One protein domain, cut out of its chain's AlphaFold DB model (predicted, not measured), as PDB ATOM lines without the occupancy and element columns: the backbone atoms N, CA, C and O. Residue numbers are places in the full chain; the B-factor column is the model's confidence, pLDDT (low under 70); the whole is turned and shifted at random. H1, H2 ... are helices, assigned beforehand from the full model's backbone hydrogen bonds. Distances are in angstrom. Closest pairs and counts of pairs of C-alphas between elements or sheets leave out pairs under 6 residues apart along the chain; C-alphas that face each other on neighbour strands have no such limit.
ATOM      1  N   LEU A   2     -16.497  -8.072 -16.297       79.31
ATOM      2  CA  LEU A   2     -16.426  -6.614 -16.499       79.31
ATOM      3  C   LEU A   2     -17.810  -5.950 -16.610       79.31
ATOM      4  O   LEU A   2     -18.066  -4.969 -15.928       79.31
ATOM      5  N   GLU A   3     -18.711  -6.533 -17.398       75.31
ATOM      6  CA  GLU A   3     -20.097  -6.073 -17.572       75.31
ATOM      7  C   GLU A   3     -20.838  -5.917 -16.234       75.31
ATOM      8  O   GLU A   3     -21.338  -4.840 -15.924       75.31
ATOM      9  N   ARG A   4     -20.774  -6.936 -15.366       72.94
ATOM     10  CA  ARG A   4     -21.334  -6.869 -14.003       72.94
ATOM     11  C   ARG A   4     -20.767  -5.717 -13.169       72.94
ATOM     12  O   ARG A   4     -21.471  -5.161 -12.337       72.94
ATOM     13  N   LYS A   5     -19.500  -5.337 -13.367       84.12
ATOM     14  CA  LYS A   5     -18.910  -4.175 -12.680       84.12
ATOM     15  C   LYS A   5     -19.406  -2.855 -13.269       84.12
ATOM     16  O   LYS A   5     -19.603  -1.909 -12.515       84.12
ATOM     17  N   MET A   6     -19.617  -2.796 -14.584       89.12
ATOM     18  CA  MET A   6     -20.113  -1.600 -15.274       89.12
ATOM     19  C   MET A   6     -21.563  -1.282 -14.898       89.12
ATOM     20  O   MET A   6     -21.892  -0.117 -14.699       89.12
ATOM     21  N   PHE A   7     -22.399  -2.307 -14.718       93.50
ATOM     22  CA  PHE A   7     -23.820  -2.154 -14.391       93.50
ATOM     23  C   PHE A   7     -24.152  -2.372 -12.907       93.50
ATOM     24  O   PHE A   7     -25.318  -2.403 -12.526       93.50
ATOM     25  N   ALA A   8     -23.150  -2.414 -12.023       94.50
ATOM     26  CA  ALA A   8     -23.356  -2.650 -10.591       94.50
ATOM     27  C   ALA A   8     -24.284  -1.622  -9.907       94.50
ATOM     28  O   ALA A   8     -24.868  -1.899  -8.861       94.50
ATOM     29  N   GLN A   9     -24.402  -0.402 -10.444       96.69
ATOM     30  CA  GLN A   9     -25.367   0.584  -9.941       96.69
ATOM     31  C   GLN A   9     -26.805   0.262 -10.357       96.69
ATOM     32  O   GLN A   9     -27.704   0.462  -9.549       96.69
ATOM     33  N   VAL A  10     -27.004  -0.289 -11.555       97.00
ATOM     34  CA  VAL A  10     -28.312  -0.771 -12.019       97.00
ATOM     35  C   VAL A  10     -28.768  -1.942 -11.156       97.00
ATOM     36  O   VAL A  10     -29.890  -1.943 -10.656       97.00
ATOM     37  N   ASP A  11     -27.860  -2.876 -10.867       96.81
ATOM     38  CA  ASP A  11     -28.159  -3.976  -9.953       96.81
ATOM     39  C   ASP A  11     -28.529  -3.486  -8.552       96.81
ATOM     40  O   ASP A  11     -29.494  -3.967  -7.958       96.81
ATOM     41  N   ARG A  12     -27.780  -2.512  -8.016       98.06
ATOM     42  CA  ARG A  12     -28.071  -1.933  -6.696       98.06
ATOM     43  C   ARG A  12     -29.419  -1.227  -6.657       98.06
ATOM     44  O   ARG A  12     -30.136  -1.425  -5.684       98.06
ATOM     45  N   LEU A  13     -29.770  -0.469  -7.695       98.44
ATOM     46  CA  LEU A  13     -31.071   0.190  -7.805       98.44
ATOM     47  C   LEU A  13     -32.209  -0.829  -7.676       98.44
ATOM     48  O   LEU A  13     -33.078  -0.679  -6.819       98.44
ATOM     49  N   PHE A  14     -32.182  -1.889  -8.490       98.50
ATOM     50  CA  PHE A  14     -33.248  -2.889  -8.481       98.50
ATOM     51  C   PHE A  14     -33.266  -3.734  -7.211       98.50
ATOM     52  O   PHE A  14     -34.344  -4.040  -6.703       98.50
ATOM     53  N   ASN A  15     -32.102  -4.102  -6.673       98.44
ATOM     54  CA  ASN A  15     -32.037  -4.861  -5.426       98.44
ATOM     55  C   ASN A  15     -32.588  -4.045  -4.256       98.44
ATOM     56  O   ASN A  15     -33.471  -4.535  -3.560       98.44
ATOM     57  N   GLN A  16     -32.162  -2.788  -4.106       98.62
ATOM     58  CA  GLN A  16     -32.652  -1.913  -3.044       98.62
ATOM     59  C   GLN A  16     -34.163  -1.679  -3.161       98.62
ATOM     60  O   GLN A  16     -34.891  -1.878  -2.193       98.62
ATOM     61  N   GLY A  17     -34.671  -1.337  -4.349       98.38
ATOM     62  CA  GLY A  17     -36.108  -1.112  -4.517       98.38
ATOM     63  C   GLY A  17     -36.952  -2.374  -4.289       98.38
ATOM     64  O   GLY A  17     -38.094  -2.279  -3.837       98.38
ATOM     65  N   LYS A  18     -36.403  -3.573  -4.535       98.50
ATOM     66  CA  LYS A  18     -37.044  -4.845  -4.153       98.50
ATOM     67  C   LYS A  18     -37.004  -5.086  -2.644       98.50
ATOM     68  O   LYS A  18     -38.015  -5.507  -2.087       98.50
ATOM     69  N   GLU A  19     -35.873  -4.824  -1.993       98.44
ATOM     70  CA  GLU A  19     -35.701  -4.945  -0.536       98.44
ATOM     71  C   GLU A  19     -36.644  -4.005   0.229       98.44
ATOM     72  O   GLU A  19     -37.244  -4.404   1.224       98.44
ATOM     73  N   GLU A  20     -36.853  -2.792  -0.285       98.31
ATOM     74  CA  GLU A  20     -37.802  -1.805   0.247       98.31
ATOM     75  C   GLU A  20     -39.266  -2.111  -0.121       98.31
ATOM     76  O   GLU A  20     -40.190  -1.444   0.343       98.31
ATOM     77  N   GLY A  21     -39.508  -3.133  -0.948       97.81
ATOM     78  CA  GLY A  21     -40.844  -3.552  -1.364       97.81
ATOM     79  C   GLY A  21     -41.529  -2.624  -2.372       97.81
ATOM     80  O   GLY A  21     -42.721  -2.827  -2.626       97.81
ATOM     81  N   VAL A  22     -40.789  -1.666  -2.944       98.44
ATOM     82  CA  VAL A  22     -41.235  -0.714  -3.974       98.44
ATOM     83  C   VAL A  22     -41.364  -1.409  -5.327       98.44
ATOM     84  O   VAL A  22     -42.390  -1.282  -5.989       98.44
ATOM     85  N   PHE A  23     -40.356  -2.188  -5.729       98.62
ATOM     86  CA  PHE A  23     -40.363  -2.903  -7.007       98.62
ATOM     87  C   PHE A  23     -41.049  -4.266  -6.932       98.62
ATOM     88  O   PHE A  23     -41.061  -4.948  -5.903       98.62
ATOM     89  N   LYS A  24     -41.602  -4.695  -8.071       98.62
ATOM     90  CA  LYS A  24     -42.096  -6.060  -8.272       98.62
ATOM     91  C   LYS A  24     -40.941  -7.052  -8.021       98.62
ATOM     92  O   LYS A  24     -39.816  -6.786  -8.447       98.62
ATOM     93  N   PRO A  25     -41.185  -8.203  -7.362       98.00
ATOM     94  CA  PRO A  25     -40.138  -9.165  -7.006       98.00
ATOM     95  C   PRO A  25     -39.722 -10.018  -8.218       98.00
ATOM     96  O   PRO A  25     -39.925 -11.229  -8.249       98.00
ATOM     97  N   LEU A  26     -39.172  -9.363  -9.240       98.44
ATOM     98  CA  LEU A  26     -38.699  -9.958 -10.488       98.44
ATOM     99  C   LEU A  26     -37.165  -9.890 -10.570       98.44
ATOM    100  O   LEU A  26     -36.501  -9.169  -9.816       98.44
ATOM    101  N   ASP A  27     -36.593 -10.672 -11.482       98.31
ATOM    102  CA  ASP A  27     -35.160 -10.627 -11.773       98.31
ATOM    103  C   ASP A  27     -34.743  -9.249 -12.327       98.31
ATOM    104  O   ASP A  27     -35.543  -8.578 -12.983       98.31
ATOM    105  N   ASN A  28     -33.506  -8.816 -12.059       98.06
ATOM    106  CA  ASN A  28     -33.016  -7.502 -12.491       98.06
ATOM    107  C   ASN A  28     -33.025  -7.359 -14.017       98.06
ATOM    108  O   ASN A  28     -33.353  -6.284 -14.512       98.06
ATOM    109  N   GLU A  29     -32.742  -8.431 -14.760       97.19
ATOM    110  CA  GLU A  29     -32.807  -8.422 -16.226       97.19
ATOM    111  C   GLU A  29     -34.238  -8.170 -16.716       97.19
ATOM    112  O   GLU A  29     -34.469  -7.424 -17.666       97.19
ATOM    113  N   VAL A  30     -35.229  -8.733 -16.018       98.38
ATOM    114  CA  VAL A  30     -36.646  -8.522 -16.338       98.38
ATOM    115  C   VAL A  30     -37.067  -7.091 -16.009       98.38
ATOM    116  O   VAL A  30     -37.728  -6.451 -16.822       98.38
ATOM    117  N   LEU A  31     -36.671  -6.561 -14.847       98.44
ATOM    118  CA  LEU A  31     -36.968  -5.173 -14.474       98.44
ATOM    119  C   LEU A  31     -36.304  -4.176 -15.434       98.44
ATOM    120  O   LEU A  31     -36.947  -3.212 -15.846       98.44
ATOM    121  N   SER A  32     -35.064  -4.443 -15.850       98.19
ATOM    122  CA  SER A  32     -34.348  -3.666 -16.865       98.19
ATOM    123  C   SER A  32     -35.086  -3.677 -18.208       98.19
ATOM    124  O   SER A  32     -35.373  -2.621 -18.772       98.19
ATOM    125  N   GLY A  33     -35.498  -4.859 -18.676       98.12
ATOM    126  CA  GLY A  33     -36.262  -5.015 -19.916       98.12
ATOM    127  C   GLY A  33     -37.634  -4.333 -19.900       98.12
ATOM    128  O   GLY A  33     -38.105  -3.871 -20.936       98.12
ATOM    129  N   LEU A  34     -38.282  -4.242 -18.736       98.25
ATOM    130  CA  LEU A  34     -39.582  -3.580 -18.586       98.25
ATOM    131  C   LEU A  34     -39.488  -2.054 -18.457       98.25
ATOM    132  O   LEU A  34     -40.493  -1.379 -18.668       98.25
ATOM    133  N   SER A  35     -38.313  -1.516 -18.118       98.31
ATOM    134  CA  SER A  35     -38.110  -0.084 -17.862       98.31
ATOM    135  C   SER A  35     -37.101   0.534 -18.833       98.31
ATOM    136  O   SER A  35     -37.485   1.232 -19.770       98.31
ATOM    137  N   PHE A  36     -35.807   0.251 -18.675       98.19
ATOM    138  CA  PHE A  36     -34.739   0.888 -19.451       98.19
ATOM    139  C   PHE A  36     -34.819   0.628 -20.958       98.19
ATOM    140  O   PHE A  36     -34.526   1.532 -21.743       98.19
ATOM    141  N   GLU A  37     -35.285  -0.543 -21.390       97.75
ATOM    142  CA  GLU A  37     -35.463  -0.809 -22.824       97.75
ATOM    143  C   GLU A  37     -36.551   0.069 -23.467       97.75
ATOM    144  O   GLU A  37     -36.463   0.379 -24.659       97.75
ATOM    145  N   ALA A  38     -37.530   0.559 -22.692       97.75
ATOM    146  CA  ALA A  38     -38.483   1.554 -23.183       97.75
ATOM    147  C   ALA A  38     -37.760   2.855 -23.570       97.75
ATOM    148  O   ALA A  38     -38.002   3.401 -24.650       97.75
ATOM    149  N   SER A  39     -36.803   3.296 -22.746       97.88
ATOM    150  CA  SER A  39     -35.957   4.457 -23.040       97.88
ATOM    151  C   SER A  39     -35.099   4.227 -24.286       97.88
ATOM    152  O   SER A  39     -35.124   5.044 -25.207       97.88
ATOM    153  N   VAL A  40     -34.419   3.077 -24.396       97.94
ATOM    154  CA  VAL A  40     -33.591   2.737 -25.572       97.94
ATOM    155  C   VAL A  40     -34.418   2.752 -26.861       97.94
ATOM    156  O   VAL A  40     -33.992   3.316 -27.875       97.94
ATOM    157  N   ALA A  41     -35.607   2.147 -26.842       98.06
ATOM    158  CA  ALA A  41     -36.476   2.066 -28.009       98.06
ATOM    159  C   ALA A  41     -37.012   3.441 -28.437       98.06
ATOM    160  O   ALA A  41     -36.977   3.766 -29.631       98.06
ATOM    161  N   LEU A  42     -37.490   4.250 -27.486       97.94
ATOM    162  CA  LEU A  42     -38.010   5.591 -27.755       97.94
ATOM    163  C   LEU A  42     -36.898   6.537 -28.214       97.94
ATOM    164  O   LEU A  42     -37.033   7.160 -29.266       97.94
ATOM    165  N   ALA A  43     -35.764   6.561 -27.512       97.94
ATOM    166  CA  ALA A  43     -34.614   7.388 -27.863       97.94
ATOM    167  C   ALA A  43     -34.074   7.056 -29.260       97.94
ATOM    168  O   ALA A  43     -33.750   7.962 -30.026       97.94
ATOM    169  N   ARG A  44     -34.031   5.771 -29.644       98.25
ATOM    170  CA  ARG A  44     -33.623   5.368 -30.999       98.25
ATOM    171  C   ARG A  44     -34.568   5.923 -32.065       98.25
ATOM    172  O   ARG A  44     -34.097   6.459 -33.065       98.25
ATOM    173  N   LYS A  45     -35.886   5.795 -31.875       97.88
ATOM    174  CA  LYS A  45     -36.880   6.329 -32.825       97.88
ATOM    175  C   LYS A  45     -36.820   7.855 -32.905       97.88
ATOM    176  O   LYS A  45     -36.928   8.401 -34.001       97.88
ATOM    177  N   HIS A  46     -36.588   8.507 -31.769       95.88
ATOM    178  CA  HIS A  46     -36.410   9.950 -31.665       95.88
ATOM    179  C   HIS A  46     -35.167  10.446 -32.404       95.88
ATOM    180  O   HIS A  46     -35.263  11.287 -33.294       95.88
ATOM    181  N   ALA A  47     -34.003   9.859 -32.119       96.81
ATOM    182  CA  ALA A  47     -32.736  10.239 -32.735       96.81
ATOM    183  C   ALA A  47     -32.715  10.028 -34.259       96.81
ATOM    184  O   ALA A  47     -32.073  10.789 -34.977       96.81
ATOM    185  N   LEU A  48     -33.429   9.014 -34.763       97.75
ATOM    186  CA  LEU A  48     -33.581   8.762 -36.202       97.75
ATOM    187  C   LEU A  48     -34.627   9.664 -36.878       97.75
ATOM    188  O   LEU A  48     -34.821   9.567 -38.088       97.75
ATOM    189  N   GLY A  49     -35.320  10.518 -36.122       96.44
ATOM    190  CA  GLY A  49     -36.362  11.402 -36.640       96.44
ATOM    191  C   GLY A  49     -37.665  10.693 -37.018       96.44
ATOM    192  O   GLY A  49     -38.505  11.291 -37.685       96.44
ATOM    193  N   PHE A  50     -37.854   9.433 -36.611       96.81
ATOM    194  CA  PHE A  50     -39.059   8.655 -36.925       96.81
ATOM    195  C   PHE A  50     -40.251   9.012 -36.035       96.81
ATOM    196  O   PHE A  50     -41.394   8.835 -36.449       96.81
ATOM    197  N   TYR A  51     -39.995   9.477 -34.814       94.62
ATOM    198  CA  TYR A  51     -41.025   9.874 -33.860       94.62
ATOM    199  C   TYR A  51     -40.486  10.977 -32.953       94.62
ATOM    200  O   TYR A  51     -39.426  10.798 -32.368       94.62
ATOM    201  N   GLN A  52     -41.192  12.099 -32.840       93.62
ATOM    202  CA  GLN A  52     -40.785  13.208 -31.976       93.62
ATOM    203  C   GLN A  52     -41.531  13.115 -30.643       93.62
ATOM    204  O   GLN A  52     -42.735  12.866 -30.628       93.62
ATOM    205  N   LEU A  53     -40.797  13.297 -29.549       94.56
ATOM    206  CA  LEU A  53     -41.320  13.396 -28.192       94.56
ATOM    207  C   LEU A  53     -41.076  14.829 -27.749       94.56
ATOM    208  O   LEU A  53     -39.937  15.289 -27.791       94.56
ATOM    209  N   ASP A  54     -42.143  15.527 -27.378       96.25
ATOM    210  CA  ASP A  54     -42.008  16.765 -26.623       96.25
ATOM    211  C   ASP A  54     -41.729  16.455 -25.145       96.25
ATOM    212  O   ASP A  54     -41.729  15.295 -24.717       96.25
ATOM    213  N   ASP A  55     -41.449  17.505 -24.378       97.12
ATOM    214  CA  ASP A  55     -41.046  17.380 -22.979       97.12
ATOM    215  C   ASP A  55     -42.158  16.751 -22.119       97.12
ATOM    216  O   ASP A  55     -41.879  15.885 -21.290       97.12
ATOM    217  N   ASP A  56     -43.423  17.108 -22.370       98.06
ATOM    218  CA  ASP A  56     -44.575  16.565 -21.639       98.06
ATOM    219  C   ASP A  56     -44.741  15.057 -21.893       98.06
ATOM    220  O   ASP A  56     -44.966  14.271 -20.966       98.06
ATOM    221  N   ALA A  57     -44.603  14.617 -23.148       97.19
ATOM    222  CA  ALA A  57     -44.691  13.205 -23.494       97.19
ATOM    223  C   ALA A  57     -43.467  12.405 -23.021       97.19
ATOM    224  O   ALA A  57     -43.599  11.217 -22.717       97.19
ATOM    225  N   LEU A  58     -42.288  13.029 -22.949       98.00
ATOM    226  CA  LEU A  58     -41.094  12.408 -22.380       98.00
ATOM    227  C   LEU A  58     -41.280  12.133 -20.884       98.00
ATOM    228  O   LEU A  58     -41.012  11.014 -20.445       98.00
ATOM    229  N   GLU A  59     -41.787  13.106 -20.130       98.44
ATOM    230  CA  GLU A  59     -42.061  12.941 -18.699       98.44
ATOM    231  C   GLU A  59     -43.093  11.830 -18.463       98.44
ATOM    232  O   GLU A  59     -42.871  10.909 -17.674       98.44
ATOM    233  N   ALA A  60     -44.178  11.826 -19.242       98.38
ATOM    234  CA  ALA A  60     -45.179  10.763 -19.181       98.38
ATOM    235  C   ALA A  60     -44.597   9.375 -19.514       98.38
ATOM    236  O   ALA A  60     -45.028   8.369 -18.947       98.38
ATOM    237  N   ALA A  61     -43.618   9.290 -20.421       98.31
ATOM    238  CA  ALA A  61     -42.955   8.034 -20.755       98.31
ATOM    239  C   ALA A  61     -42.045   7.527 -19.624       98.31
ATOM    240  O   ALA A  61     -41.959   6.313 -19.417       98.31
ATOM    241  N   ILE A  62     -41.395   8.433 -18.884       98.38
ATOM    242  CA  ILE A  62     -40.608   8.087 -17.695       98.38
ATOM    243  C   ILE A  62     -41.528   7.459 -16.646       98.38
ATOM    244  O   ILE A  62     -41.289   6.317 -16.248       98.38
ATOM    245  N   GLU A  63     -42.620   8.137 -16.293       98.56
ATOM    246  CA  GLU A  63     -43.607   7.641 -15.323       98.56
ATOM    247  C   GLU A  63     -44.220   6.300 -15.753       98.56
ATOM    248  O   GLU A  63     -44.247   5.343 -14.982       98.56
ATOM    249  N   ALA A  64     -44.601   6.157 -17.026       98.44
ATOM    250  CA  ALA A  64     -45.145   4.896 -17.531       98.44
ATOM    251  C   ALA A  64     -44.139   3.730 -17.437       98.44
ATOM    252  O   ALA A  64     -44.518   2.587 -17.165       98.44
ATOM    253  N   SER A  65     -42.847   3.997 -17.658       98.44
ATOM    254  CA  SER A  65     -41.789   2.988 -17.513       98.44
ATOM    255  C   SER A  65     -41.493   2.642 -16.046       98.44
ATOM    256  O   SER A  65     -41.086   1.518 -15.745       98.44
ATOM    257  N   TRP A  66     -41.748   3.575 -15.127       98.56
ATOM    258  CA  TRP A  66     -41.655   3.365 -13.685       98.56
ATOM    259  C   TRP A  66     -42.823   2.521 -13.156       98.56
ATOM    260  O   TRP A  66     -42.603   1.527 -12.455       98.56
ATOM    261  N   ASP A  67     -44.051   2.817 -13.587       98.50
ATOM    262  CA  ASP A  67     -45.262   2.036 -13.283       98.50
ATOM    263  C   ASP A  67     -45.105   0.552 -13.660       98.50
ATOM    264  O   ASP A  67     -45.551  -0.366 -12.955       98.50
ATOM    265  N   ALA A  68     -44.384   0.282 -14.753       98.38
ATOM    266  CA  ALA A  68     -44.089  -1.074 -15.197       98.38
ATOM    267  C   ALA A  68     -43.331  -1.900 -14.139       98.38
ATOM    268  O   ALA A  68     -43.556  -3.112 -14.039       98.38
ATOM    269  N   ILE A  69     -42.512  -1.275 -13.287       98.50
ATOM    270  CA  ILE A  69     -41.638  -1.971 -12.330       98.50
ATOM    271  C   ILE A  69     -42.051  -1.839 -10.859       98.50
ATOM    272  O   ILE A  69     -41.649  -2.692 -10.068       98.50
TER     273      ILE A  69
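What this domain is: This is residues 2 to 69 of the 72 residues of the protein "TetR family transcriptional regulator" of Vibrio parahaemolyticus (UniProt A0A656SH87). The longest helix, H5, runs back beside H4 in an open, loose arrangement; H3 precedes H4, H2 stands across H3, and H1 sticks out beyond H2. The 68 printed residues hold five named helices, H1 to H5 in chain order, and no named strand: all helix. The whole is loose, radius of gyration of the C-alphas 13.7 A, spanning 38 by 29 by 16 A.

Where its parts are: H5, residues 55 to 67, is 18.6 A long and ends at C-alpha 67 (-45.262, 2.036, -13.283). H4 is residues 36 to 47, 16.4 A; H3, 28 to 34; H2, 8 to 19, 16.1 A; H1, 2 to 6, from C-alpha 2 (-16.426, -6.614, -16.499).

How they stand to each other: H5 and H4, a helical hairpin, only just touch, with 3 pairs of C-alphas within 8 A, through residues 62 to 65 and 36 to 39 alone; the closest C-alphas, of Ser 65 and Ala 38, are 6.7 A apart. Their tilt is shallow, 21 degrees, opposite ways. H3 and H4 meet only through their link. H2, with residues 11 to 15 alone, touches H3, about perpendicular at 88 degrees; the closest C-alphas, of Phe 14 and Asn 28, are 6.1 A apart. In H1 to H5 every O i to N i+4 pair is within hydrogen-bond range.

The domain as a whole: Residues 2 to 9 stand free. The printed part has no cut, no link is long, and no printed residue is under pLDDT 70.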